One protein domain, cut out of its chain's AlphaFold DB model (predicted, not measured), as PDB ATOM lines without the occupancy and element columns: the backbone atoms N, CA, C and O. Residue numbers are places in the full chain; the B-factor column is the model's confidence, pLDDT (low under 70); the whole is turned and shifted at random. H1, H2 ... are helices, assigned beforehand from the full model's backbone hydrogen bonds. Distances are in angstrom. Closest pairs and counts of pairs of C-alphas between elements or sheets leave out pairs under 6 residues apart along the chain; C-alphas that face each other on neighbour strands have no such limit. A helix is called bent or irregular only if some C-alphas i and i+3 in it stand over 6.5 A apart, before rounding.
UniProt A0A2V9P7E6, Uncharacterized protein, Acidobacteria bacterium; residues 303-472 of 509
ATOM      1  N   ALA A 303      17.656 -87.188  58.057       81.31
ATOM      2  CA  ALA A 303      17.850 -86.276  59.189       81.31
ATOM      3  C   ALA A 303      19.240 -86.380  59.852       81.31
ATOM      4  O   ALA A 303      19.663 -85.426  60.513       81.31
ATOM      5  N   SER A 304      19.992 -87.465  59.634       79.19
ATOM      6  CA  SER A 304      21.321 -87.660  60.245       79.19
ATOM      7  C   SER A 304      22.326 -86.564  59.871       79.19
ATOM      8  O   SER A 304      23.059 -86.073  60.730       79.19
ATOM      9  N   GLY A 305      22.314 -86.095  58.619       80.19
ATOM     10  CA  GLY A 305      23.188 -85.012  58.158       80.19
ATOM     11  C   GLY A 305      22.991 -83.708  58.939       80.19
ATOM     12  O   GLY A 305      23.965 -83.024  59.252       80.19
ATOM     13  N   LYS A 306      21.748 -83.400  59.332       79.81
ATOM     14  CA  LYS A 306      21.442 -82.236  60.173       79.81
ATOM     15  C   LYS A 306      22.013 -82.402  61.580       79.81
ATOM     16  O   LYS A 306      22.630 -81.474  62.083       79.81
ATOM     17  N   VAL A 307      21.881 -83.585  62.185       80.44
ATOM     18  CA  VAL A 307      22.467 -83.874  63.508       80.44
ATOM     19  C   VAL A 307      23.984 -83.704  63.489       80.44
ATOM     20  O   VAL A 307      24.547 -83.045  64.361       80.44
ATOM     21  N   LEU A 308      24.650 -84.238  62.462       80.94
ATOM     22  CA  LEU A 308      26.094 -84.085  62.295       80.94
ATOM     23  C   LEU A 308      26.505 -82.621  62.117       80.94
ATOM     24  O   LEU A 308      27.498 -82.178  62.698       80.94
ATOM     25  N   GLN A 309      25.736 -81.857  61.340       81.94
ATOM     26  CA  GLN A 309      25.954 -80.426  61.161       81.94
ATOM     27  C   GLN A 309      25.770 -79.658  62.476       81.94
ATOM     28  O   GLN A 309      26.598 -78.806  62.804       81.94
ATOM     29  N   ASP A 310      24.735 -79.983  63.251       79.81
ATOM     30  CA  ASP A 310      24.464 -79.366  64.548       79.81
ATOM     31  C   ASP A 310      25.610 -79.651  65.532       79.81
ATOM     32  O   ASP A 310      26.134 -78.716  66.144       79.81
ATOM     33  N   TRP A 311      26.090 -80.898  65.616       81.12
ATOM     34  CA  TRP A 311      27.262 -81.260  66.425       81.12
ATOM     35  C   TRP A 311      28.524 -80.513  65.997       81.12
ATOM     36  O   TRP A 311      29.228 -79.958  66.844       81.12
ATOM     37  N   HIS A 312      28.793 -80.445  64.693       83.38
ATOM     38  CA  HIS A 312      29.947 -79.723  64.167       83.38
ATOM     39  C   HIS A 312      29.879 -78.223  64.490       83.38
ATOM     40  O   HIS A 312      30.869 -77.624  64.915       83.38
ATOM     41  N   SER A 313      28.699 -77.615  64.342       82.69
ATOM     42  CA  SER A 313      28.488 -76.204  64.665       82.69
ATOM     43  C   SER A 313      28.711 -75.925  66.155       82.69
ATOM     44  O   SER A 313      29.424 -74.982  66.503       82.69
ATOM     45  N   ALA A 314      28.202 -76.791  67.039       81.31
ATOM     46  CA  ALA A 314      28.398 -76.676  68.478       81.31
ATOM     47  C   ALA A 314      29.888 -76.742  68.855       81.31
ATOM     48  O   ALA A 314      30.349 -75.965  69.690       81.31
ATOM     49  N   GLU A 315      30.671 -77.609  68.205       84.06
ATOM     50  CA  GLU A 315      32.122 -77.687  68.416       84.06
ATOM     51  C   GLU A 315      32.867 -76.432  67.950       84.06
ATOM     52  O   GLU A 315      33.785 -75.973  68.640       84.06
ATOM     53  N   ILE A 316      32.470 -75.847  66.814       89.38
ATOM     54  CA  ILE A 316      33.033 -74.579  66.328       89.38
ATOM     55  C   ILE A 316      32.785 -73.468  67.349       89.38
ATOM     56  O   ILE A 316      33.734 -72.796  67.759       89.38
ATOM     57  N   TYR A 317      31.538 -73.291  67.791       90.31
ATOM     58  CA  TYR A 317      31.204 -72.229  68.740       90.31
ATOM     59  C   TYR A 317      31.856 -72.449  70.102       90.31
ATOM     60  O   TYR A 317      32.339 -71.492  70.704       90.31
ATOM     61  N   GLN A 318      31.974 -73.699  70.554       87.75
ATOM     62  CA  GLN A 318      32.690 -74.014  71.787       87.75
ATOM     63  C   GLN A 318      34.181 -73.654  71.692       87.75
ATOM     64  O   GLN A 318      34.759 -73.136  72.652       87.75
ATOM     65  N   ARG A 319      34.817 -73.888  70.537       90.94
ATOM     66  CA  ARG A 319      36.210 -73.483  70.296       90.94
ATOM     67  C   ARG A 319      36.359 -71.963  70.305       90.94
ATOM     68  O   ARG A 319      37.216 -71.460  71.028       90.94
ATOM     69  N   GLN A 320      35.499 -71.251  69.579       94.19
ATOM     70  CA  GLN A 320      35.494 -69.784  69.544       94.19
ATOM     71  C   GLN A 320      35.278 -69.185  70.940       94.19
ATOM     72  O   GLN A 320      36.026 -68.305  71.357       94.19
ATOM     73  N   ALA A 321      34.321 -69.711  71.710       93.56
ATOM     74  CA  ALA A 321      34.084 -69.297  73.091       93.56
ATOM     75  C   ALA A 321      35.340 -69.469  73.961       93.56
ATOM     76  O   ALA A 321      35.714 -68.571  74.713       93.56
ATOM     77  N   ASN A 322      36.038 -70.602  73.836       93.56
ATOM     78  CA  ASN A 322      37.274 -70.847  74.580       93.56
ATOM     79  C   ASN A 322      38.419 -69.909  74.162       93.56
ATOM     80  O   ASN A 322      39.225 -69.530  75.009       93.56
ATOM     81  N   GLU A 323      38.507 -69.523  72.888       94.44
ATOM     82  CA  GLU A 323      39.477 -68.529  72.411       94.44
ATOM     83  C   GLU A 323      39.190 -67.137  72.979       94.44
ATOM     84  O   GLU A 323      40.104 -66.488  73.489       94.44
ATOM     85  N   ILE A 324      37.922 -66.720  72.985       96.50
ATOM     86  CA  ILE A 324      37.478 -65.455  73.587       96.50
ATOM     87  C   ILE A 324      37.818 -65.422  75.084       96.50
ATOM     88  O   ILE A 324      38.344 -64.434  75.598       96.50
ATOM     89  N   LEU A 325      37.583 -66.523  75.799       94.62
ATOM     90  CA  LEU A 325      37.819 -66.591  77.242       94.62
ATOM     91  C   LEU A 325      39.294 -66.532  77.637       94.62
ATOM     92  O   LEU A 325      39.595 -66.069  78.736       94.62
ATOM     93  N   LYS A 326      40.217 -66.932  76.753       93.06
ATOM     94  CA  LYS A 326      41.656 -66.726  76.988       93.06
ATOM     95  C   LYS A 326      42.010 -65.239  77.089       93.06
ATOM     96  O   LYS A 326      42.938 -64.904  77.812       93.06
ATOM     97  N   GLN A 327      41.272 -64.367  76.400       89.31
ATOM     98  CA  GLN A 327      41.481 -62.914  76.418       89.31
ATOM     99  C   GLN A 327      40.722 -62.223  77.559       89.31
ATOM    100  O   GLN A 327      41.140 -61.167  78.025       89.31
ATOM    101  N   ALA A 328      39.636 -62.828  78.049       90.31
ATOM    102  CA  ALA A 328      38.724 -62.217  79.017       90.31
ATOM    103  C   ALA A 328      39.377 -61.809  80.352       90.31
ATOM    104  O   ALA A 328      38.873 -60.919  81.037       90.31
ATOM    105  N   GLY A 329      40.482 -62.455  80.740       83.25
ATOM    106  CA  GLY A 329      41.222 -62.104  81.953       83.25
ATOM    107  C   GLY A 329      41.997 -60.786  81.848       83.25
ATOM    108  O   GLY A 329      42.093 -60.073  82.849       83.25
ATOM    109  N   ASP A 330      42.509 -60.477  80.654       88.81
ATOM    110  CA  ASP A 330      43.406 -59.346  80.398       88.81
ATOM    111  C   ASP A 330      42.667 -58.168  79.747       88.81
ATOM    112  O   ASP A 330      42.843 -57.024  80.165       88.81
ATOM    113  N   ASP A 331      41.789 -58.446  78.777       93.75
ATOM    114  CA  ASP A 331      40.943 -57.457  78.105       93.75
ATOM    115  C   ASP A 331      39.480 -57.942  78.034       93.75
ATOM    116  O   ASP A 331      39.004 -58.441  77.006       93.75
ATOM    117  N   PRO A 332      38.727 -57.820  79.144       94.06
ATOM    118  CA  PRO A 332      37.342 -58.272  79.189       94.06
ATOM    119  C   PRO A 332      36.430 -57.488  78.239       94.06
ATOM    120  O   PRO A 332      35.458 -58.053  77.752       94.06
ATOM    121  N   ARG A 333      36.729 -56.218  77.925       94.81
ATOM    122  CA  ARG A 333      35.895 -55.419  77.011       94.81
ATOM    123  C   ARG A 333      36.018 -55.914  75.577       94.81
ATOM    124  O   ARG A 333      35.002 -56.095  74.908       94.81
ATOM    125  N   GLN A 334      37.238 -56.200  75.125       95.94
ATOM    126  CA  GLN A 334      37.448 -56.805  73.814       95.94
ATOM    127  C   GLN A 334      36.831 -58.209  73.737       95.94
ATOM    128  O   GLN A 334      36.231 -58.564  72.718       95.94
ATOM    129  N   ALA A 335      36.916 -58.995  74.817       97.19
ATOM    130  CA  ALA A 335      36.277 -60.306  74.885       97.19
ATOM    131  C   ALA A 335      34.743 -60.207  74.763       97.19
ATOM    132  O   ALA A 335      34.151 -60.962  73.994       97.19
ATOM    133  N   ILE A 336      34.107 -59.246  75.447       97.94
ATOM    134  CA  ILE A 336      32.660 -58.975  75.343       97.94
ATOM    135  C   ILE A 336      32.282 -58.583  73.912       97.94
ATOM    136  O   ILE A 336      31.374 -59.179  73.330       97.94
ATOM    137  N   ALA A 337      33.014 -57.639  73.310       97.19
ATOM    138  CA  ALA A 337      32.773 -57.208  71.935       97.19
ATOM    139  C   ALA A 337      32.903 -58.373  70.940       97.19
ATOM    140  O   ALA A 337      32.105 -58.498  70.011       97.19
ATOM    141  N   THR A 338      33.870 -59.267  71.161       97.25
ATOM    142  CA  THR A 338      34.059 -60.457  70.325       97.25
ATOM    143  C   THR A 338      32.932 -61.473  70.547       97.25
ATOM    144  O   THR A 338      32.383 -61.994  69.575       97.25
ATOM    145  N   ALA A 339      32.509 -61.705  71.795       97.44
ATOM    146  CA  ALA A 339      31.388 -62.590  72.122       97.44
ATOM    147  C   ALA A 339      30.070 -62.122  71.495       97.44
ATOM    148  O   ALA A 339      29.285 -62.955  71.041       97.44
ATOM    149  N   ALA A 340      29.847 -60.809  71.379       95.50
ATOM    150  CA  ALA A 340      28.667 -60.250  70.719       95.50
ATOM    151  C   ALA A 340      28.543 -60.648  69.231       95.50
ATOM    152  O   ALA A 340      27.438 -60.619  68.683       95.50
ATOM    153  N   THR A 341      29.637 -61.070  68.581       95.38
ATOM    154  CA  THR A 341      29.617 -61.548  67.186       95.38
ATOM    155  C   THR A 341      29.124 -62.990  67.037       95.38
ATOM    156  O   THR A 341      28.684 -63.372  65.952       95.38
ATOM    157  N   LEU A 342      29.135 -63.786  68.116       95.88
ATOM    158  CA  LEU A 342      28.595 -65.149  68.114       95.88
ATOM    159  C   LEU A 342      27.082 -65.121  67.858       95.88
ATOM    160  O   LEU A 342      26.429 -64.132  68.204       95.88
ATOM    161  N   PRO A 343      26.476 -66.171  67.281       93.56
ATOM    162  CA  PRO A 343      25.031 -66.202  67.087       93.56
ATOM    163  C   PRO A 343      24.284 -66.212  68.428       93.56
ATOM    164  O   PRO A 343      24.751 -66.781  69.414       93.56
ATOM    165  N   VAL A 344      23.102 -65.587  68.461       92.19
ATOM    166  CA  VAL A 344      22.194 -65.653  69.628       92.19
ATOM    167  C   VAL A 344      21.826 -67.105  69.923       92.19
ATOM    168  O   VAL A 344      21.808 -67.524  71.077       92.19
ATOM    169  N   GLN A 345      21.559 -67.861  68.860       86.88
ATOM    170  CA  GLN A 345      21.083 -69.231  68.897       86.88
ATOM    171  C   GLN A 345      21.647 -69.987  67.694       86.88
ATOM    172  O   GLN A 345      21.660 -69.457  66.581       86.88
ATOM    173  N   ALA A 346      22.127 -71.207  67.923       83.62
ATOM    174  CA  ALA A 346      22.604 -72.108  66.879       83.62
ATOM    175  C   ALA A 346      22.222 -73.549  67.238       83.62
ATOM    176  O   ALA A 346      22.749 -74.117  68.201       83.62
ATOM    177  N   GLY A 347      21.260 -74.115  66.506       76.44
ATOM    178  CA  GLY A 347      20.655 -75.402  66.852       76.44
ATOM    179  C   GLY A 347      20.127 -75.386  68.290       76.44
ATOM    180  O   GLY A 347      19.313 -74.537  68.653       76.44
ATOM    181  N   HIS A 348      20.652 -76.285  69.127       73.88
ATOM    182  CA  HIS A 348      20.282 -76.391  70.542       73.88
ATOM    183  C   HIS A 348      21.166 -75.588  71.519       73.88
ATOM    184  O   HIS A 348      21.130 -75.818  72.729       73.88
ATOM    185  N   THR A 349      21.963 -74.643  71.014       80.06
ATOM    186  CA  THR A 349      22.921 -73.850  71.808       80.06
ATOM    187  C   THR A 349      22.607 -72.352  71.781       80.06
ATOM    188  O   THR A 349      21.949 -71.866  70.858       80.06
ATOM    189  N   VAL A 350      23.099 -71.614  72.785       90.50
ATOM    190  CA  VAL A 350      22.995 -70.142  72.891       90.50
ATOM    191  C   VAL A 350      24.390 -69.531  73.078       90.50
ATOM    192  O   VAL A 350      24.692 -68.942  74.119       90.50
ATOM    193  N   PRO A 351      25.283 -69.692  72.079       93.44
ATOM    194  CA  PRO A 351      26.723 -69.551  72.280       93.44
ATOM    195  C   PRO A 351      27.133 -68.134  72.680       93.44
ATOM    196  O   PRO A 351      28.066 -67.970  73.467       93.44
ATOM    197  N   ARG A 352      26.415 -67.102  72.211       96.50
ATOM    198  CA  ARG A 352      26.622 -65.721  72.666       96.50
ATOM    199  C   ARG A 352      26.381 -65.581  74.169       96.50
ATOM    200  O   ARG A 352      27.264 -65.106  74.877       96.50
ATOM    201  N   SER A 353      25.214 -66.001  74.657       96.75
ATOM    202  CA  SER A 353      24.839 -65.857  76.068       96.75
ATOM    203  C   SER A 353      25.733 -66.695  76.985       96.75
ATOM    204  O   SER A 353      26.213 -66.184  77.993       96.75
ATOM    205  N   GLU A 354      26.040 -67.938  76.602       95.00
ATOM    206  CA  GLU A 354      26.955 -68.800  77.363       95.00
ATOM    207  C   GLU A 354      28.361 -68.194  77.458       95.00
ATOM    208  O   GLU A 354      28.983 -68.204  78.521       95.00
ATOM    209  N   THR A 355      28.868 -67.627  76.360       97.44
ATOM    210  CA  THR A 355      30.194 -66.994  76.350       97.44
ATOM    211  C   THR A 355      30.214 -65.733  77.212       97.44
ATOM    212  O   THR A 355      31.147 -65.556  77.992       97.44
ATOM    213  N   LEU A 356      29.182 -64.886  77.128       98.38
ATOM    214  CA  LEU A 356      29.059 -63.676  77.949       98.38
ATOM    215  C   LEU A 356      28.977 -64.002  79.448       98.38
ATOM    216  O   LEU A 356      29.692 -63.382  80.239       98.38
ATOM    217  N   LEU A 357      28.209 -65.025  79.839       97.88
ATOM    218  CA  LEU A 357      28.191 -65.512  81.221       97.88
ATOM    219  C   LEU A 357      29.590 -65.947  81.676       97.88
ATOM    220  O   LEU A 357      30.060 -65.533  82.736       97.88
ATOM    221  N   ARG A 358      30.292 -66.750  80.866       97.06
ATOM    222  CA  ARG A 358      31.643 -67.230  81.200       97.06
ATOM    223  C   ARG A 358      32.651 -66.081  81.306       97.06
ATOM    224  O   ARG A 358      33.504 -66.109  82.192       97.06
ATOM    225  N   ILE A 359      32.545 -65.048  80.465       97.81
ATOM    226  CA  ILE A 359      33.364 -63.831  80.588       97.81
ATOM    227  C   ILE A 359      33.088 -63.147  81.931       97.81
ATOM    228  O   ILE A 359      34.031 -62.821  82.658       97.81
ATOM    229  N   ALA A 360      31.813 -62.988  82.302       97.56
ATOM    230  CA  ALA A 360      31.439 -62.404  83.583       97.56
ATOM    231  C   ALA A 360      32.034 -63.197  84.760       97.56
ATOM    232  O   ALA A 360      32.634 -62.597  85.658       97.56
ATOM    233  N   GLN A 361      31.948 -64.531  84.718       96.44
ATOM    234  CA  GLN A 361      32.490 -65.446  85.731       96.44
ATOM    235  C   GLN A 361      34.020 -65.362  85.869       96.44
ATOM    236  O   GLN A 361      34.544 -65.454  86.979       96.44
ATOM    237  N   VAL A 362      34.757 -65.165  84.773       94.44
ATOM    238  CA  VAL A 362      36.218 -64.977  84.817       94.44
ATOM    239  C   VAL A 362      36.578 -63.604  85.391       94.44
ATOM    240  O   VAL A 362      37.513 -63.475  86.187       94.44
ATOM    241  N   GLY A 363      35.833 -62.571  84.994       91.88
ATOM    242  CA  GLY A 363      36.170 -61.177  85.264       91.88
ATOM    243  C   GLY A 363      35.759 -60.652  86.637       91.88
ATOM    244  O   GLY A 363      36.386 -59.705  87.108       91.88
ATOM    245  N   TRP A 364      34.764 -61.234  87.315       93.56
ATOM    246  CA  TRP A 364      33.986 -60.479  88.319       93.56
ATOM    247  C   TRP A 364      34.786 -59.954  89.513       93.56
ATOM    248  O   TRP A 364      34.471 -58.890  90.040       93.56
ATOM    249  N   LYS A 365      35.848 -60.656  89.925       92.75
ATOM    250  CA  LYS A 365      36.723 -60.203  91.021       92.75
ATOM    251  C   LYS A 365      37.696 -59.102  90.602       92.75
ATOM    252  O   LYS A 365      38.075 -58.288  91.437       92.75
ATOM    253  N   LYS A 366      38.153 -59.113  89.345       92.81
ATOM    254  CA  LYS A 366      39.192 -58.200  88.832       92.81
ATOM    255  C   LYS A 366      38.595 -56.989  88.113       92.81
ATOM    256  O   LYS A 366      39.097 -55.885  88.260       92.81
ATOM    257  N   ASN A 367      37.521 -57.208  87.360       93.00
ATOM    258  CA  ASN A 367      36.869 -56.248  86.481       93.00
ATOM    259  C   ASN A 367      35.335 -56.296  86.660       93.00
ATOM    260  O   ASN A 367      34.617 -56.619  85.713       93.00
ATOM    261  N   PRO A 368      34.800 -55.969  87.854       94.00
ATOM    262  CA  PRO A 368      33.369 -56.098  88.154       94.00
ATOM    263  C   PRO A 368      32.468 -55.293  87.206       94.00
ATOM    264  O   PRO A 368      31.395 -55.765  86.844       94.00
ATOM    265  N   SER A 369      32.914 -54.120  86.739       95.44
ATOM    266  CA  SER A 369      32.164 -53.324  85.754       95.44
ATOM    267  C   SER A 369      32.029 -54.030  84.404       95.44
ATOM    268  O   SER A 369      30.977 -53.924  83.787       95.44
ATOM    269  N   ALA A 370      33.064 -54.741  83.948       96.00
ATOM    270  CA  ALA A 370      32.996 -55.488  82.694       96.00
ATOM    271  C   ALA A 370      32.148 -56.757  82.857       96.00
ATOM    272  O   ALA A 370      31.390 -57.112  81.964       96.00
ATOM    273  N   SER A 371      32.207 -57.415  84.020       97.31
ATOM    274  CA  SER A 371      31.316 -58.544  84.313       97.31
ATOM    275  C   SER A 371      29.847 -58.137  84.359       97.31
ATOM    276  O   SER A 371      29.011 -58.873  83.850       97.31
ATOM    277  N   LYS A 372      29.532 -56.958  84.910       97.88
ATOM    278  CA  LYS A 372      28.183 -56.383  84.854       97.88
ATOM    279  C   LYS A 372      27.723 -56.173  83.411       97.88
ATOM    280  O   LYS A 372      26.675 -56.686  83.040       97.88
ATOM    281  N   GLU A 373      28.542 -55.509  82.598       97.81
ATOM    282  CA  GLU A 373      28.256 -55.286  81.176       97.81
ATOM    283  C   GLU A 373      28.029 -56.611  80.422       97.81
ATOM    284  O   GLU A 373      27.092 -56.734  79.635       97.81
ATOM    285  N   ALA A 374      28.844 -57.633  80.697       98.25
ATOM    286  CA  ALA A 374      28.681 -58.955  80.101       98.25
ATOM    287  C   ALA A 374      27.347 -59.617  80.494       98.25
ATOM    288  O   ALA A 374      26.692 -60.210  79.638       98.25
ATOM    289  N   LEU A 375      26.919 -59.498  81.758       98.62
ATOM    290  CA  LEU A 375      25.630 -60.021  82.227       98.62
ATOM    291  C   LEU A 375      24.433 -59.274  81.620       98.62
ATOM    292  O   LEU A 375      23.446 -59.905  81.251       98.62
ATOM    293  N   GLU A 376      24.527 -57.954  81.461       98.38
ATOM    294  CA  GLU A 376      23.495 -57.146  80.795       98.38
ATOM    295  C   GLU A 376      23.364 -57.540  79.310       98.38
ATOM    296  O   GLU A 376      22.268 -57.827  78.825       98.38
ATOM    297  N   GLN A 377      24.486 -57.682  78.594       98.31
ATOM    298  CA  GLN A 377      24.470 -58.150  77.201       98.31
ATOM    299  C   GLN A 377      24.005 -59.607  77.070       98.31
ATOM    300  O   GLN A 377      23.371 -59.972  76.073       98.31
ATOM    301  N   MET A 378      24.301 -60.451  78.062       98.25
ATOM    302  CA  MET A 378      23.790 -61.818  78.132       98.25
ATOM    303  C   MET A 378      22.261 -61.802  78.223       98.25
ATOM    304  O   MET A 378      21.611 -62.476  77.423       98.25
ATOM    305  N   ALA A 379      21.687 -61.015  79.136       97.94
ATOM    306  CA  ALA A 379      20.240 -60.864  79.280       97.94
ATOM    307  C   ALA A 379      19.584 -60.397  77.969       97.94
ATOM    308  O   ALA A 379      18.621 -61.005  77.492       97.94
ATOM    309  N   ASP A 380      20.157 -59.390  77.309       97.38
ATOM    310  CA  ASP A 380      19.655 -58.888  76.025       97.38
ATOM    311  C   ASP A 380      19.759 -59.896  74.876       97.38
ATOM    312  O   ASP A 380      18.933 -59.892  73.957       97.38
ATOM    313  N   SER A 381      20.768 -60.768  74.908       96.94
ATOM    314  CA  SER A 381      20.888 -61.897  73.987       96.94
ATOM    315  C   SER A 381      19.803 -62.944  74.259       96.94
ATOM    316  O   SER A 381      19.092 -63.342  73.336       96.94
ATOM    317  N   LEU A 382      19.607 -63.340  75.522       95.06
ATOM    318  CA  LEU A 382      18.618 -64.351  75.917       95.06
ATOM    319  C   LEU A 382      17.185 -63.949  75.563       95.06
ATOM    320  O   LEU A 382      16.410 -64.796  75.119       95.06
ATOM    321  N   LYS A 383      16.836 -62.660  75.674       93.25
ATOM    322  CA  LYS A 383      15.496 -62.159  75.320       93.25
ATOM    323  C   LYS A 383      15.111 -62.393  73.855       93.25
ATOM    324  O   LYS A 383      13.915 -62.344  73.556       93.25
ATOM    325  N   LYS A 384      16.105 -62.599  72.980       92.19
ATOM    326  CA  LYS A 384      15.979 -62.806  71.527       92.19
ATOM    327  C   LYS A 384      15.990 -64.284  71.126       92.19
ATOM    328  O   LYS A 384      15.872 -64.571  69.941       92.19
ATOM    329  N   VAL A 385      16.169 -65.200  72.080       88.50
ATOM    330  CA  VAL A 385      16.099 -66.645  71.831       88.50
ATOM    331  C   VAL A 385      14.653 -67.023  71.530       88.50
ATOM    332  O   VAL A 385      13.749 -66.676  72.297       88.50
ATOM    333  N   ASP A 386      14.447 -67.725  70.419       79.06
ATOM    334  CA  ASP A 386      13.122 -68.139  69.972       79.06
ATOM    335  C   ASP A 386      12.633 -69.346  70.788       79.06
ATOM    336  O   ASP A 386      13.296 -70.395  70.779       79.06
ATOM    337  N   PRO A 387      11.481 -69.237  71.477       70.31
ATOM    338  CA  PRO A 387      10.915 -70.362  72.193       70.31
ATOM    339  C   PRO A 387      10.392 -71.500  71.303       70.31
ATOM    340  O   PRO A 387      10.280 -72.628  71.765       70.31
ATOM    341  N   ALA A 388      10.100 -71.270  70.023       61.31
ATOM    342  CA  ALA A 388       9.528 -72.300  69.152       61.31
ATOM    343  C   ALA A 388      10.516 -73.430  68.786       61.31
ATOM    344  O   ALA A 388      10.108 -74.481  68.296       61.31
ATOM    345  N   MET A 389      11.820 -73.245  69.034       56.31
ATOM    346  CA  MET A 389      12.859 -74.240  68.726       56.31
ATOM    347  C   MET A 389      13.103 -75.255  69.864       56.31
ATOM    348  O   MET A 389      13.999 -76.100  69.762       56.31
ATOM    349  N   TYR A 390      12.319 -75.200  70.950       55.84
ATOM    350  CA  TYR A 390      12.230 -76.285  71.929       55.84
ATOM    351  C   TYR A 390      11.483 -77.441  71.267       55.84
ATOM    352  O   TYR A 390      10.266 -77.391  71.133       55.84
ATOM    353  N   GLY A 391      12.198 -78.457  70.780       48.41
ATOM    354  CA  GLY A 391      11.566 -79.627  70.171       48.41
ATOM    355  C   GLY A 391      10.430 -80.145  71.059       48.41
ATOM    356  O   GLY A 391      10.669 -80.545  72.196       48.41
ATOM    357  N   ARG A 392       9.197 -80.119  70.538       49.28
ATOM    358  CA  ARG A 392       7.953 -80.525  71.222       49.28
ATOM    359  C   ARG A 392       7.841 -82.040  71.443       49.28
ATOM    360  O   ARG A 392       6.746 -82.575  71.560       49.28
ATOM    361  N   VAL A 393       8.969 -82.750  71.456       37.41
ATOM    362  CA  VAL A 393       9.020 -84.207  71.557       37.41
ATOM    363  C   VAL A 393      10.207 -84.609  72.435       37.41
ATOM    364  O   VAL A 393      11.355 -84.583  72.001       37.41
ATOM    365  N   GLY A 394       9.911 -84.954  73.691       37.03
ATOM    366  CA  GLY A 394      10.616 -85.952  74.512       37.03
ATOM    367  C   GLY A 394      12.063 -85.721  74.975       37.03
ATOM    368  O   GLY A 394      12.406 -86.177  76.066       37.03
ATOM    369  N   LEU A 395      12.931 -85.033  74.228       36.81
ATOM    370  CA  LEU A 395      14.353 -84.949  74.579       36.81
ATOM    371  C   LEU A 395      14.658 -83.789  75.537       36.81
ATOM    372  O   LEU A 395      14.682 -82.612  75.176       36.81
ATOM    373  N   ARG A 396      14.969 -84.168  76.782       40.88
ATOM    374  CA  ARG A 396      15.280 -83.332  77.959       40.88
ATOM    375  C   ARG A 396      16.556 -82.473  77.868       40.88
ATOM    376  O   ARG A 396      17.011 -81.967  78.890       40.88
ATOM    377  N   VAL A 397      17.147 -82.277  76.690       45.06
ATOM    378  CA  VAL A 397      18.440 -81.580  76.536       45.06
ATOM    379  C   VAL A 397      18.360 -80.522  75.430       45.06
ATOM    380  O   VAL A 397      19.070 -80.569  74.432       45.06
ATOM    381  N   GLY A 398      17.435 -79.572  75.584       57.41
ATOM    382  CA  GLY A 398      17.219 -78.483  74.626       57.41
ATOM    383  C   GLY A 398      17.830 -77.136  75.035       57.41
ATOM    384  O   GLY A 398      18.315 -76.954  76.154       57.41
ATOM    385  N   VAL A 399      17.697 -76.155  74.131       64.38
ATOM    386  CA  VAL A 399      17.990 -74.716  74.332       64.38
ATOM    387  C   VAL A 399      17.434 -74.195  75.666       64.38
ATOM    388  O   VAL A 399      18.075 -73.379  76.323       64.38
ATOM    389  N   GLY A 400      16.267 -74.690  76.099       70.31
ATOM    390  CA  GLY A 400      15.591 -74.235  77.315       70.31
ATOM    391  C   GLY A 400      16.437 -74.431  78.572       70.31
ATOM    392  O   GLY A 400      16.518 -73.529  79.400       70.31
ATOM    393  N   LEU A 401      17.158 -75.554  78.663       75.19
ATOM    394  CA  LEU A 401      18.059 -75.829  79.781       75.19
ATOM    395  C   LEU A 401      19.254 -74.859  79.785       75.19
ATOM    396  O   LEU A 401      19.659 -74.359  80.830       75.19
ATOM    397  N   ARG A 402      19.788 -74.532  78.603       81.81
ATOM    398  CA  ARG A 402      20.917 -73.597  78.441       81.81
ATOM    399  C   ARG A 402      20.533 -72.171  78.827       81.81
ATOM    400  O   ARG A 402      21.296 -71.480  79.494       81.81
ATOM    401  N   VAL A 403      19.337 -71.738  78.433       87.62
ATOM    402  CA  VAL A 403      18.780 -70.432  78.807       87.62
ATOM    403  C   VAL A 403      18.488 -70.373  80.305       87.62
ATOM    404  O   VAL A 403      18.818 -69.375  80.942       87.62
ATOM    405  N   GLN A 404      17.926 -71.444  80.875       88.81
ATOM    406  CA  GLN A 404      17.722 -71.583  82.317       88.81
ATOM    407  C   GLN A 404      19.029 -71.392  83.090       88.81
ATOM    408  O   GLN A 404      19.055 -70.595  84.030       88.81
ATOM    409  N   TYR A 405      20.108 -72.067  82.679       89.19
ATOM    410  CA  TYR A 405      21.422 -71.891  83.300       89.19
ATOM    411  C   TYR A 405      21.930 -70.460  83.158       89.19
ATOM    412  O   TYR A 405      22.293 -69.860  84.162       89.19
ATOM    413  N   CYS A 406      21.875 -69.867  81.960       94.44
ATOM    414  CA  CYS A 406      22.355 -68.496  81.775       94.44
ATOM    415  C   CYS A 406      21.636 -67.490  82.692       94.44
ATOM    416  O   CYS A 406      22.283 -66.649  83.314       94.44
ATOM    417  N   TRP A 407      20.308 -67.586  82.802       97.06
ATOM    418  CA  TRP A 407      19.536 -66.708  83.679       97.06
ATOM    419  C   TRP A 407      19.847 -66.925  85.159       97.06
ATOM    420  O   TRP A 407      20.181 -65.968  85.854       97.06
ATOM    421  N   SER A 408      19.743 -68.166  85.641       95.44
ATOM    422  CA  SER A 408      19.957 -68.477  87.062       95.44
ATOM    423  C   SER A 408      21.388 -68.174  87.512       95.44
ATOM    424  O   SER A 408      21.576 -67.418  88.464       95.44
ATOM    425  N   ASP A 409      22.399 -68.632  86.771       96.44
ATOM    426  CA  ASP A 409      23.804 -68.364  87.093       96.44
ATOM    427  C   ASP A 409      24.150 -66.875  86.983       96.44
ATOM    428  O   ASP A 409      24.994 -66.378  87.729       96.44
ATOM    429  N   GLY A 410      23.503 -66.138  86.073       97.75
ATOM    430  CA  GLY A 410      23.656 -64.690  85.974       97.75
ATOM    431  C   GLY A 410      23.150 -63.961  87.220       97.75
ATOM    432  O   GLY A 410      23.850 -63.097  87.751       97.75
ATOM    433  N   VAL A 411      21.968 -64.341  87.724       98.06
ATOM    434  CA  VAL A 411      21.412 -63.813  88.983       98.06
ATOM    435  C   VAL A 411      22.330 -64.143  90.158       98.06
ATOM    436  O   VAL A 411      22.670 -63.253  90.941       98.06
ATOM    437  N   GLU A 412      22.781 -65.394  90.264       96.50
ATOM    438  CA  GLU A 412      23.701 -65.828  91.320       96.50
ATOM    439  C   GLU A 412      25.038 -65.094  91.264       96.50
ATOM    440  O   GLU A 412      25.570 -64.661  92.289       96.50
ATOM    441  N   LEU A 413      25.599 -64.909  90.069       97.56
ATOM    442  CA  LEU A 413      26.851 -64.185  89.904       97.56
ATOM    443  C   LEU A 413      26.702 -62.717  90.314       97.56
ATOM    444  O   LEU A 413      27.550 -62.214  91.050       97.56
ATOM    445  N   ALA A 414      25.620 -62.047  89.909       97.56
ATOM    446  CA  ALA A 414      25.335 -60.675  90.327       97.56
ATOM    447  C   ALA A 414      25.163 -60.563  91.855       97.56
ATOM    448  O   ALA A 414      25.711 -59.649  92.483       97.56
ATOM    449  N   ASN A 415      24.489 -61.536  92.478       95.50
ATOM    450  CA  ASN A 415      24.359 -61.623  93.933       95.50
ATOM    451  C   ASN A 415      25.731 -61.808  94.616       95.50
ATOM    452  O   ASN A 415      26.059 -61.102  95.570       95.50
ATOM    453  N   ASN A 416      26.590 -62.677  94.074       94.88
ATOM    454  CA  ASN A 416      27.963 -62.896  94.552       94.88
ATOM    455  C   ASN A 416      28.867 -61.662  94.381       94.88
ATOM    456  O   ASN A 416      29.737 -61.402  95.218       94.88
ATOM    457  N   MET A 417      28.635 -60.871  93.331       95.62
ATOM    458  CA  MET A 417      29.258 -59.559  93.122       95.62
ATOM    459  C   MET A 417      28.759 -58.496  94.111       95.62
ATOM    460  O   MET A 417      29.329 -57.408  94.166       95.62
ATOM    461  N   LYS A 418      27.726 -58.807  94.907       95.25
ATOM    462  CA  LYS A 418      26.996 -57.884  95.789       95.25
ATOM    463  C   LYS A 418      26.312 -56.736  95.037       95.25
ATOM    464  O   LYS A 418      25.969 -55.727  95.651       95.25
ATOM    465  N   ASP A 419      26.073 -56.893  93.735       95.81
ATOM    466  CA  ASP A 419      25.272 -55.962  92.937       95.81
ATOM    467  C   ASP A 419      23.802 -56.400  93.013       95.81
ATOM    468  O   ASP A 419      23.284 -57.121  92.160       95.81
ATOM    469  N   THR A 420      23.143 -56.018  94.113       93.38
ATOM    470  CA  THR A 420      21.749 -56.410  94.385       93.38
ATOM    471  C   THR A 420      20.780 -55.849  93.343       93.38
ATOM    472  O   THR A 420      19.776 -56.494  93.043       93.38
ATOM    473  N   ASP A 421      21.075 -54.677  92.778       95.62
ATOM    474  CA  ASP A 421      20.232 -54.057  91.754       95.62
ATOM    475  C   ASP A 421      20.312 -54.847  90.444       95.62
ATOM    476  O   ASP A 421      19.274 -55.188  89.875       95.62
ATOM    477  N   LEU A 422      21.520 -55.239  90.020       97.25
ATOM    478  CA  LEU A 422      21.698 -56.115  88.862       97.25
ATOM    479  C   LEU A 422      21.052 -57.488  89.086       97.25
ATOM    480  O   LEU A 422      20.332 -57.964  88.214       97.25
ATOM    481  N   ALA A 423      21.253 -58.105  90.256       97.56
ATOM    482  CA  ALA A 423      20.660 -59.409  90.567       97.56
ATOM    483  C   ALA A 423      19.124 -59.369  90.487       97.56
ATOM    484  O   ALA A 423      18.505 -60.275  89.929       97.56
ATOM    485  N   ARG A 424      18.501 -58.294  90.993       96.25
ATOM    486  CA  ARG A 424      17.049 -58.082  90.899       96.25
ATOM    487  C   ARG A 424      16.584 -57.798  89.471       96.25
ATOM    488  O   ARG A 424      15.543 -58.329  89.096       96.25
ATOM    489  N   SER A 425      17.334 -57.016  88.690       97.50
ATOM    490  CA  SER A 425      17.020 -56.758  87.274       97.50
ATOM    491  C   SER A 425      17.041 -58.052  86.463       97.50
ATOM    492  O   SER A 425      16.047 -58.399  85.835       97.50
ATOM    493  N   LEU A 426      18.125 -58.830  86.566       98.38
ATOM    494  CA  LEU A 426      18.264 -60.114  85.877       98.38
ATOM    495  C   LEU A 426      17.174 -61.107  86.296       98.38
ATOM    496  O   LEU A 426      16.611 -61.797  85.449       98.38
ATOM    497  N   LEU A 427      16.839 -61.158  87.590       98.00
ATOM    498  CA  LEU A 427      15.740 -61.982  88.087       98.00
ATOM    499  C   LEU A 427      14.408 -61.555  87.461       98.00
ATOM    500  O   LEU A 427      13.668 -62.405  86.979       98.00
ATOM    501  N   GLN A 428      14.100 -60.258  87.450       97.25
ATOM    502  CA  GLN A 428      12.865 -59.747  86.862       97.25
ATOM    503  C   GLN A 428      12.783 -60.061  85.363       97.25
ATOM    504  O   GLN A 428      11.785 -60.617  84.912       97.25
ATOM    505  N   GLU A 429      13.834 -59.764  84.605       97.62
ATOM    506  CA  GLU A 429      13.883 -59.997  83.159       97.62
ATOM    507  C   GLU A 429      13.789 -61.490  82.810       97.62
ATOM    508  O   GLU A 429      13.098 -61.873  81.862       97.62
ATOM    509  N   GLY A 430      14.426 -62.351  83.609       96.62
ATOM    510  CA  GLY A 430      14.290 -63.799  83.491       96.62
ATOM    511  C   GLY A 430      12.860 -64.272  83.763       96.62
ATOM    512  O   GLY A 430      12.339 -65.109  83.024       96.62
ATOM    513  N   MET A 431      12.191 -63.718  84.784       96.38
ATOM    514  CA  MET A 431      10.793 -64.048  85.102       96.38
ATOM    515  C   MET A 431       9.845 -63.584  83.985       96.38
ATOM    516  O   MET A 431       8.920 -64.308  83.625       96.38
ATOM    517  N   GLU A 432      10.099 -62.419  83.385       95.25
ATOM    518  CA  GLU A 432       9.368 -61.928  82.210       95.25
ATOM    519  C   GLU A 432       9.585 -62.833  80.985       95.25
ATOM    520  O   GLU A 432       8.653 -63.092  80.221       95.25
ATOM    521  N   GLN A 433      10.795 -63.366  80.790       93.12
ATOM    522  CA  GLN A 433      11.052 -64.362  79.749       93.12
ATOM    523  C   GLN A 433      10.315 -65.681  80.008       93.12
ATOM    524  O   GLN A 433       9.730 -66.230  79.073       93.12
ATOM    525  N   ALA A 434      10.294 -66.162  81.249       92.56
ATOM    526  CA  ALA A 434       9.550 -67.360  81.621       92.56
ATOM    527  C   ALA A 434       8.041 -67.203  81.376       92.56
ATOM    528  O   ALA A 434       7.420 -68.121  80.845       92.56
ATOM    529  N   GLU A 435       7.460 -66.034  81.668       92.50
ATOM    530  CA  GLU A 435       6.043 -65.772  81.381       92.50
ATOM    531  C   GLU A 435       5.766 -65.720  79.872       92.50
ATOM    532  O   GLU A 435       4.783 -66.297  79.408       92.50
ATOM    533  N   ARG A 436       6.666 -65.121  79.075       89.44
ATOM    534  CA  ARG A 436       6.563 -65.177  77.604       89.44
ATOM    535  C   ARG A 436       6.559 -66.616  77.090       89.44
ATOM    536  O   ARG A 436       5.766 -66.944  76.217       89.44
ATOM    537  N   TRP A 437       7.426 -67.474  77.626       88.00
ATOM    538  CA  TRP A 437       7.485 -68.885  77.231       88.00
ATOM    539  C   TRP A 437       6.273 -69.676  77.699       88.00
ATOM    540  O   TRP A 437       5.801 -70.542  76.976       88.00
ATOM    541  N   LYS A 438       5.723 -69.348  78.868       88.69
ATOM    542  CA  LYS A 438       4.500 -69.975  79.370       88.69
ATOM    543  C   LYS A 438       3.317 -69.723  78.435       88.69
ATOM    544  O   LYS A 438       2.497 -70.616  78.254       88.69
ATOM    545  N   GLY A 439       3.254 -68.543  77.813       85.88
ATOM    546  CA  GLY A 439       2.274 -68.249  76.765       85.88
ATOM    547  C   GLY A 439       2.404 -69.150  75.530       85.88
ATOM    548  O   GLY A 439       1.401 -69.422  74.889       85.88
ATOM    549  N   VAL A 440       3.612 -69.640  75.227       84.12
ATOM    550  CA  VAL A 440       3.857 -70.615  74.148       84.12
ATOM    551  C   VAL A 440       3.522 -72.035  74.604       84.12
ATOM    552  O   VAL A 440       2.899 -72.783  73.864       84.12
ATOM    553  N   ASP A 441       3.899 -72.404  75.831       83.81
ATOM    554  CA  ASP A 441       3.599 -73.727  76.398       83.81
ATOM    555  C   ASP A 441       2.086 -73.982  76.530       83.81
ATOM    556  O   ASP A 441       1.627 -75.113  76.376       83.81
ATOM    557  N   GLY A 442       1.319 -72.930  76.819       82.31
ATOM    558  CA  GLY A 442      -0.134 -72.970  76.967       82.31
ATOM    559  C   GLY A 442      -0.928 -72.541  75.730       82.31
ATOM    560  O   GLY A 442      -2.074 -72.141  75.905       82.31
ATOM    561  N   ASP A 443      -0.349 -72.545  74.523       82.56
ATOM    562  CA  ASP A 443      -1.090 -72.212  73.294       82.56
ATOM    563  C   ASP A 443      -2.146 -73.286  72.991       82.56
ATOM    564  O   ASP A 443      -1.812 -74.420  72.660       82.56
ATOM    565  N   ASP A 444      -3.430 -72.929  73.065       80.50
ATOM    566  CA  ASP A 444      -4.544 -73.857  72.834       80.50
ATOM    567  C   ASP A 444      -4.561 -74.463  71.416       80.50
ATOM    568  O   ASP A 444      -5.134 -75.534  71.211       80.50
ATOM    569  N   ASN A 445      -3.955 -73.797  70.426       83.00
ATOM    570  CA  ASN A 445      -3.903 -74.302  69.048       83.00
ATOM    571  C   ASN A 445      -2.779 -75.321  68.835       83.00
ATOM    572  O   ASN A 445      -2.789 -76.050  67.842       83.00
ATOM    573  N   ASP A 446      -1.804 -75.341  69.738       75.44
ATOM    574  CA  ASP A 446      -0.620 -76.189  69.673       75.44
ATOM    575  C   ASP A 446      -0.130 -76.507  71.099       75.44
ATOM    576  O   ASP A 446       0.967 -76.092  71.500       75.44
ATOM    577  N   PRO A 447      -0.977 -77.182  71.904       73.88
ATOM    578  CA  PRO A 447      -0.759 -77.304  73.336       73.88
ATOM    579  C   PRO A 447       0.467 -78.161  73.630       73.88
ATOM    580  O   PRO A 447       0.679 -79.215  73.022       73.88
ATOM    581  N   ASN A 448       1.257 -77.756  74.626       78.81
ATOM    582  CA  ASN A 448       2.352 -78.584  75.104       78.81
ATOM    583  C   ASN A 448       1.797 -79.845  75.789       78.81
ATOM    584  O   ASN A 448       1.245 -79.786  76.888       78.81
ATOM    585  N   LEU A 449       1.979 -80.995  75.138       81.00
ATOM    586  CA  LEU A 449       1.488 -82.296  75.607       81.00
ATOM    587  C   LEU A 449       2.298 -82.870  76.780       81.00
ATOM    588  O   LEU A 449       1.914 -83.881  77.368       81.00
ATOM    589  N   ALA A 450       3.434 -82.260  77.126       82.94
ATOM    590  CA  ALA A 450       4.189 -82.665  78.299       82.94
ATOM    591  C   ALA A 450       3.445 -82.291  79.587       82.94
ATOM    592  O   ALA A 450       2.698 -81.311  79.652       82.94
ATOM    593  N   LEU A 451       3.734 -83.028  80.664       87.12
ATOM    594  CA  LEU A 451       3.288 -82.652  82.002       87.12
ATOM    595  C   LEU A 451       3.688 -81.198  82.296       87.12
ATOM    596  O   LEU A 451       4.850 -80.839  82.118       87.12
ATOM    597  N   LYS A 452       2.766 -80.394  82.840       89.12
ATOM    598  CA  LYS A 452       2.987 -78.973  83.175       89.12
ATOM    599  C   LYS A 452       4.297 -78.715  83.931       89.12
ATOM    600  O   LYS A 452       5.013 -77.758  83.661       89.12
ATOM    601  N   ALA A 453       4.675 -79.608  84.847       89.00
ATOM    602  CA  ALA A 453       5.929 -79.517  85.602       89.00
ATOM    603  C   ALA A 453       7.223 -79.613  84.762       89.00
ATOM    604  O   ALA A 453       8.309 -79.332  85.291       89.00
ATOM    605  N   TRP A 454       7.116 -80.068  83.512       86.06
ATOM    606  CA  TRP A 454       8.198 -80.280  82.544       86.06
ATOM    607  C   TRP A 454       8.205 -79.238  81.422       86.06
ATOM    608  O   TRP A 454       9.065 -79.298  80.547       86.06
ATOM    609  N   TRP A 455       7.286 -78.274  81.454       87.00
ATOM    610  CA  TRP A 455       7.305 -77.153  80.527       87.00
ATOM    611  C   TRP A 455       8.597 -76.332  80.687       87.00
ATOM    612  O   TRP A 455       9.002 -76.051  81.826       87.00
ATOM    613  N   PRO A 456       9.248 -75.912  79.585       83.50
ATOM    614  CA  PRO A 456      10.422 -75.042  79.618       83.50
ATOM    615  C   PRO A 456      10.229 -73.785  80.470       83.50
ATOM    616  O   PRO A 456      11.119 -73.424  81.241       83.50
ATOM    617  N   SER A 457       9.057 -73.147  80.396       89.25
ATOM    618  CA  SER A 457       8.727 -71.993  81.242       89.25
ATOM    619  C   SER A 457       8.749 -72.326  82.736       89.25
ATOM    620  O   SER A 457       9.339 -71.594  83.530       89.25
ATOM    621  N   VAL A 458       8.169 -73.460  83.135       91.25
ATOM    622  CA  VAL A 458       8.107 -73.921  84.532       91.25
ATOM    623  C   VAL A 458       9.487 -74.322  85.060       91.25
ATOM    624  O   VAL A 458       9.798 -74.081  86.235       91.25
ATOM    625  N   ALA A 459      10.337 -74.895  84.206       88.25
ATOM    626  CA  ALA A 459      11.738 -75.158  84.524       88.25
ATOM    627  C   ALA A 459      12.512 -73.849  84.777       88.25
ATOM    628  O   ALA A 459      13.159 -73.716  85.820       88.25
ATOM    629  N   LEU A 460      12.355 -72.849  83.898       91.31
ATOM    630  CA  LEU A 460      12.976 -71.530  84.054       91.31
ATOM    631  C   LEU A 460      12.487 -70.805  85.319       91.31
ATOM    632  O   LEU A 460      13.316 -70.344  86.106       91.31
ATOM    633  N   PHE A 461      11.173 -70.783  85.578       94.94
ATOM    634  CA  PHE A 461      10.615 -70.233  86.821       94.94
ATOM    635  C   PHE A 461      11.244 -70.873  88.058       94.94
ATOM    636  O   PHE A 461      11.619 -70.171  88.992       94.94
ATOM    637  N   SER A 462      11.405 -72.197  88.066       92.31
ATOM    638  CA  SER A 462      11.968 -72.898  89.226       92.31
ATOM    639  C   SER A 462      13.415 -72.500  89.505       92.31
ATOM    640  O   SER A 462      13.767 -72.262  90.658       92.31
ATOM    641  N   ALA A 463      14.247 -72.397  88.466       91.62
ATOM    642  CA  ALA A 463      15.647 -72.003  88.625       91.62
ATOM    643  C   ALA A 463      15.782 -70.558  89.127       91.62
ATOM    644  O   ALA A 463      16.571 -70.274  90.028       91.62
ATOM    645  N   LEU A 464      14.963 -69.653  88.586       96.00
ATOM    646  CA  LEU A 464      14.920 -68.252  88.998       96.00
ATOM    647  C   LEU A 464      14.401 -68.082  90.427       96.00
ATOM    648  O   LEU A 464      14.949 -67.281  91.176       96.00
ATOM    649  N   LEU A 465      13.393 -68.853  90.842       95.94
ATOM    650  CA  LEU A 465      12.885 -68.841  92.217       95.94
ATOM    651  C   LEU A 465      13.920 -69.368  93.219       95.94
ATOM    652  O   LEU A 465      14.065 -68.791  94.298       95.94
ATOM    653  N   ASN A 466      14.678 -70.406  92.860       91.88
ATOM    654  CA  ASN A 466      15.809 -70.856  93.673       91.88
ATOM    655  C   ASN A 466      16.879 -69.760  93.784       91.88
ATOM    656  O   ASN A 466      17.357 -69.486  94.886       91.88
ATOM    657  N   SER A 467      17.170 -69.067  92.677       93.69
ATOM    658  CA  SER A 467      18.122 -67.947  92.672       93.69
ATOM    659  C   SER A 467      17.630 -66.770  93.523       93.69
ATOM    660  O   SER A 467      18.366 -66.189  94.322       93.69
ATOM    661  N   ALA A 468      16.335 -66.459  93.443       95.06
ATOM    662  CA  ALA A 468      15.689 -65.442  94.264       95.06
ATOM    663  C   ALA A 468      15.817 -65.747  95.762       95.06
ATOM    664  O   ALA A 468      16.009 -64.831  96.560       95.06
ATOM    665  N   ALA A 469      15.761 -67.023  96.150       92.06
ATOM    666  CA  ALA A 469      15.899 -67.431  97.540       92.06
ATOM    667  C   ALA A 469      17.332 -67.267  98.082       92.06
ATOM    668  O   ALA A 469      17.498 -67.107  99.293       92.06
ATOM    669  N   HIS A 470      18.357 -67.252  97.221       89.88
ATOM    670  CA  HIS A 470      19.727 -66.882  97.603       89.88
ATOM    671  C   HIS A 470      19.935 -65.369  97.737       89.88
ATOM    672  O   HIS A 470      20.816 -64.952  98.488       89.88
ATOM    673  N   ILE A 471      19.109 -64.544  97.081       89.88
ATOM    674  CA  ILE A 471      19.026 -63.106  97.383       89.88
ATOM    675  C   ILE A 471      18.341 -62.925  98.743       89.88
ATOM    676  O   ILE A 471      18.901 -62.326  99.660       89.88
ATOM    677  N   SER A 472      17.121 -63.455  98.886       89.88
ATOM    678  CA  SER A 472      16.474 -63.658 100.183       89.88
ATOM    679  C   SER A 472      15.347 -64.699 100.086       89.88
ATOM    680  O   SER A 472      14.550 -64.645  99.144       89.88
TER     681      SER A 472
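Overview. This is residues 303 to 472 of the 509 residues of an uncharacterized protein of Acidobacteria bacterium (UniProt A0A2V9P7E6). Seven nearly aligned helices form a flat slab of two rows, with the chain passing back and forth between the rows: H1, H3, H5 and H7 run one way side by side in one row, and H2, H4 and H6 run the other way in the second. H5 and H3 lie nearest the middle, the long H1 is at one end of the slab, H6 and H7 are at the other, and H2 is much the shortest helix. The printed part has 170 residues, with seven named helices in the order H1 to H7 and no named strand; its class is all helix. It is compact, with a radius of gyration of the C-alphas of 16.3 A, and its C-alphas span 49 by 44 by 19 A.

Along the chain. The printed part begins at residue 303. H1, residues 304 to 328, is the longest helix by residues and runs 36.1 A from C-alpha 304 at (21.321, -87.660, 60.245) to C-alpha 328 at (38.724, -62.217, 79.017). H2, residues 332 to 339, is 10.2 A long. H3, residues 351 to 363, is 18.1 A long, and H4, residues 368 to 382, is 20.9 A long. H5, residues 399 to 416, covers 25.5 A and begins with C-alpha 399 at (17.990, -74.716, 74.332). H6, residues 420 to 441, covers 30.9 A. H7, residues 456 to 471, covers 23.1 A and ends with C-alpha 471 at (19.026, -63.106, 97.383). No helix is bent.

Arrangement. H3, H4, H5, H6 and H7 form an up and down bundle, in which each helix runs against the one before it. H3 and H4 touch at a shallow tilt of 15 degrees; their closest C-alphas, of Ala 360 and Ser 371, are 3.9 A apart. H4 and H5 touch at 25 degrees, closest at the C-alphas of Leu 375 and Gly 410, 6.3 A apart. H5, with residues 407 to 415 alone, touches H6 with residues 420 to 430 alone; the closest C-alphas, of Val 411 and Ala 423, are 4.7 A apart. H6 and H7 touch opposite ways at a shallow tilt of 18 degrees, closest at the C-alphas of Ala 434 and Ser 457, 4.7 A apart. H5 and H7 touch and run the same way at a shallow tilt of 9 degrees, with the C-alphas of Gln 404 and Leu 460 closest at 5.1 A. H3 and H5 also touch and run the same way, at 20 degrees, with the C-alphas of Glu 354 and Cys 406 closest at 6.4 A. H2 touches H3 opposite ways at a shallow tilt of 11 degrees, closest at the C-alphas of Ala 339 and Arg 352, 5.7 A apart. H1 touches H3 with residues 317 to 328 alone, closest at the C-alphas of Ala 321 and Thr 355, 5.6 A apart. H1 and H2 form a helical hairpin. Among the pairs that are apart are H1 and H4, and H4 and H7. In H2, H3, H4, H5 and H7 every O i to N i+4 pair is within hydrogen-bond range; in H1 20 of 21 are, and in H6 17 of 18.

Size, cuts and confidence. The two C-alphas farthest apart, of Asp 330 and Asn 445, are 50.9 A apart. The printed part has no cut. The links H2 to H3, H4 to H5 and H6 to H7 are long, with 11, 16 and 14 residues; the other three are tight. The mean pLDDT of the printed part is 88.0, and residues 388 to 399, of which 399 belongs to H5, are under 70.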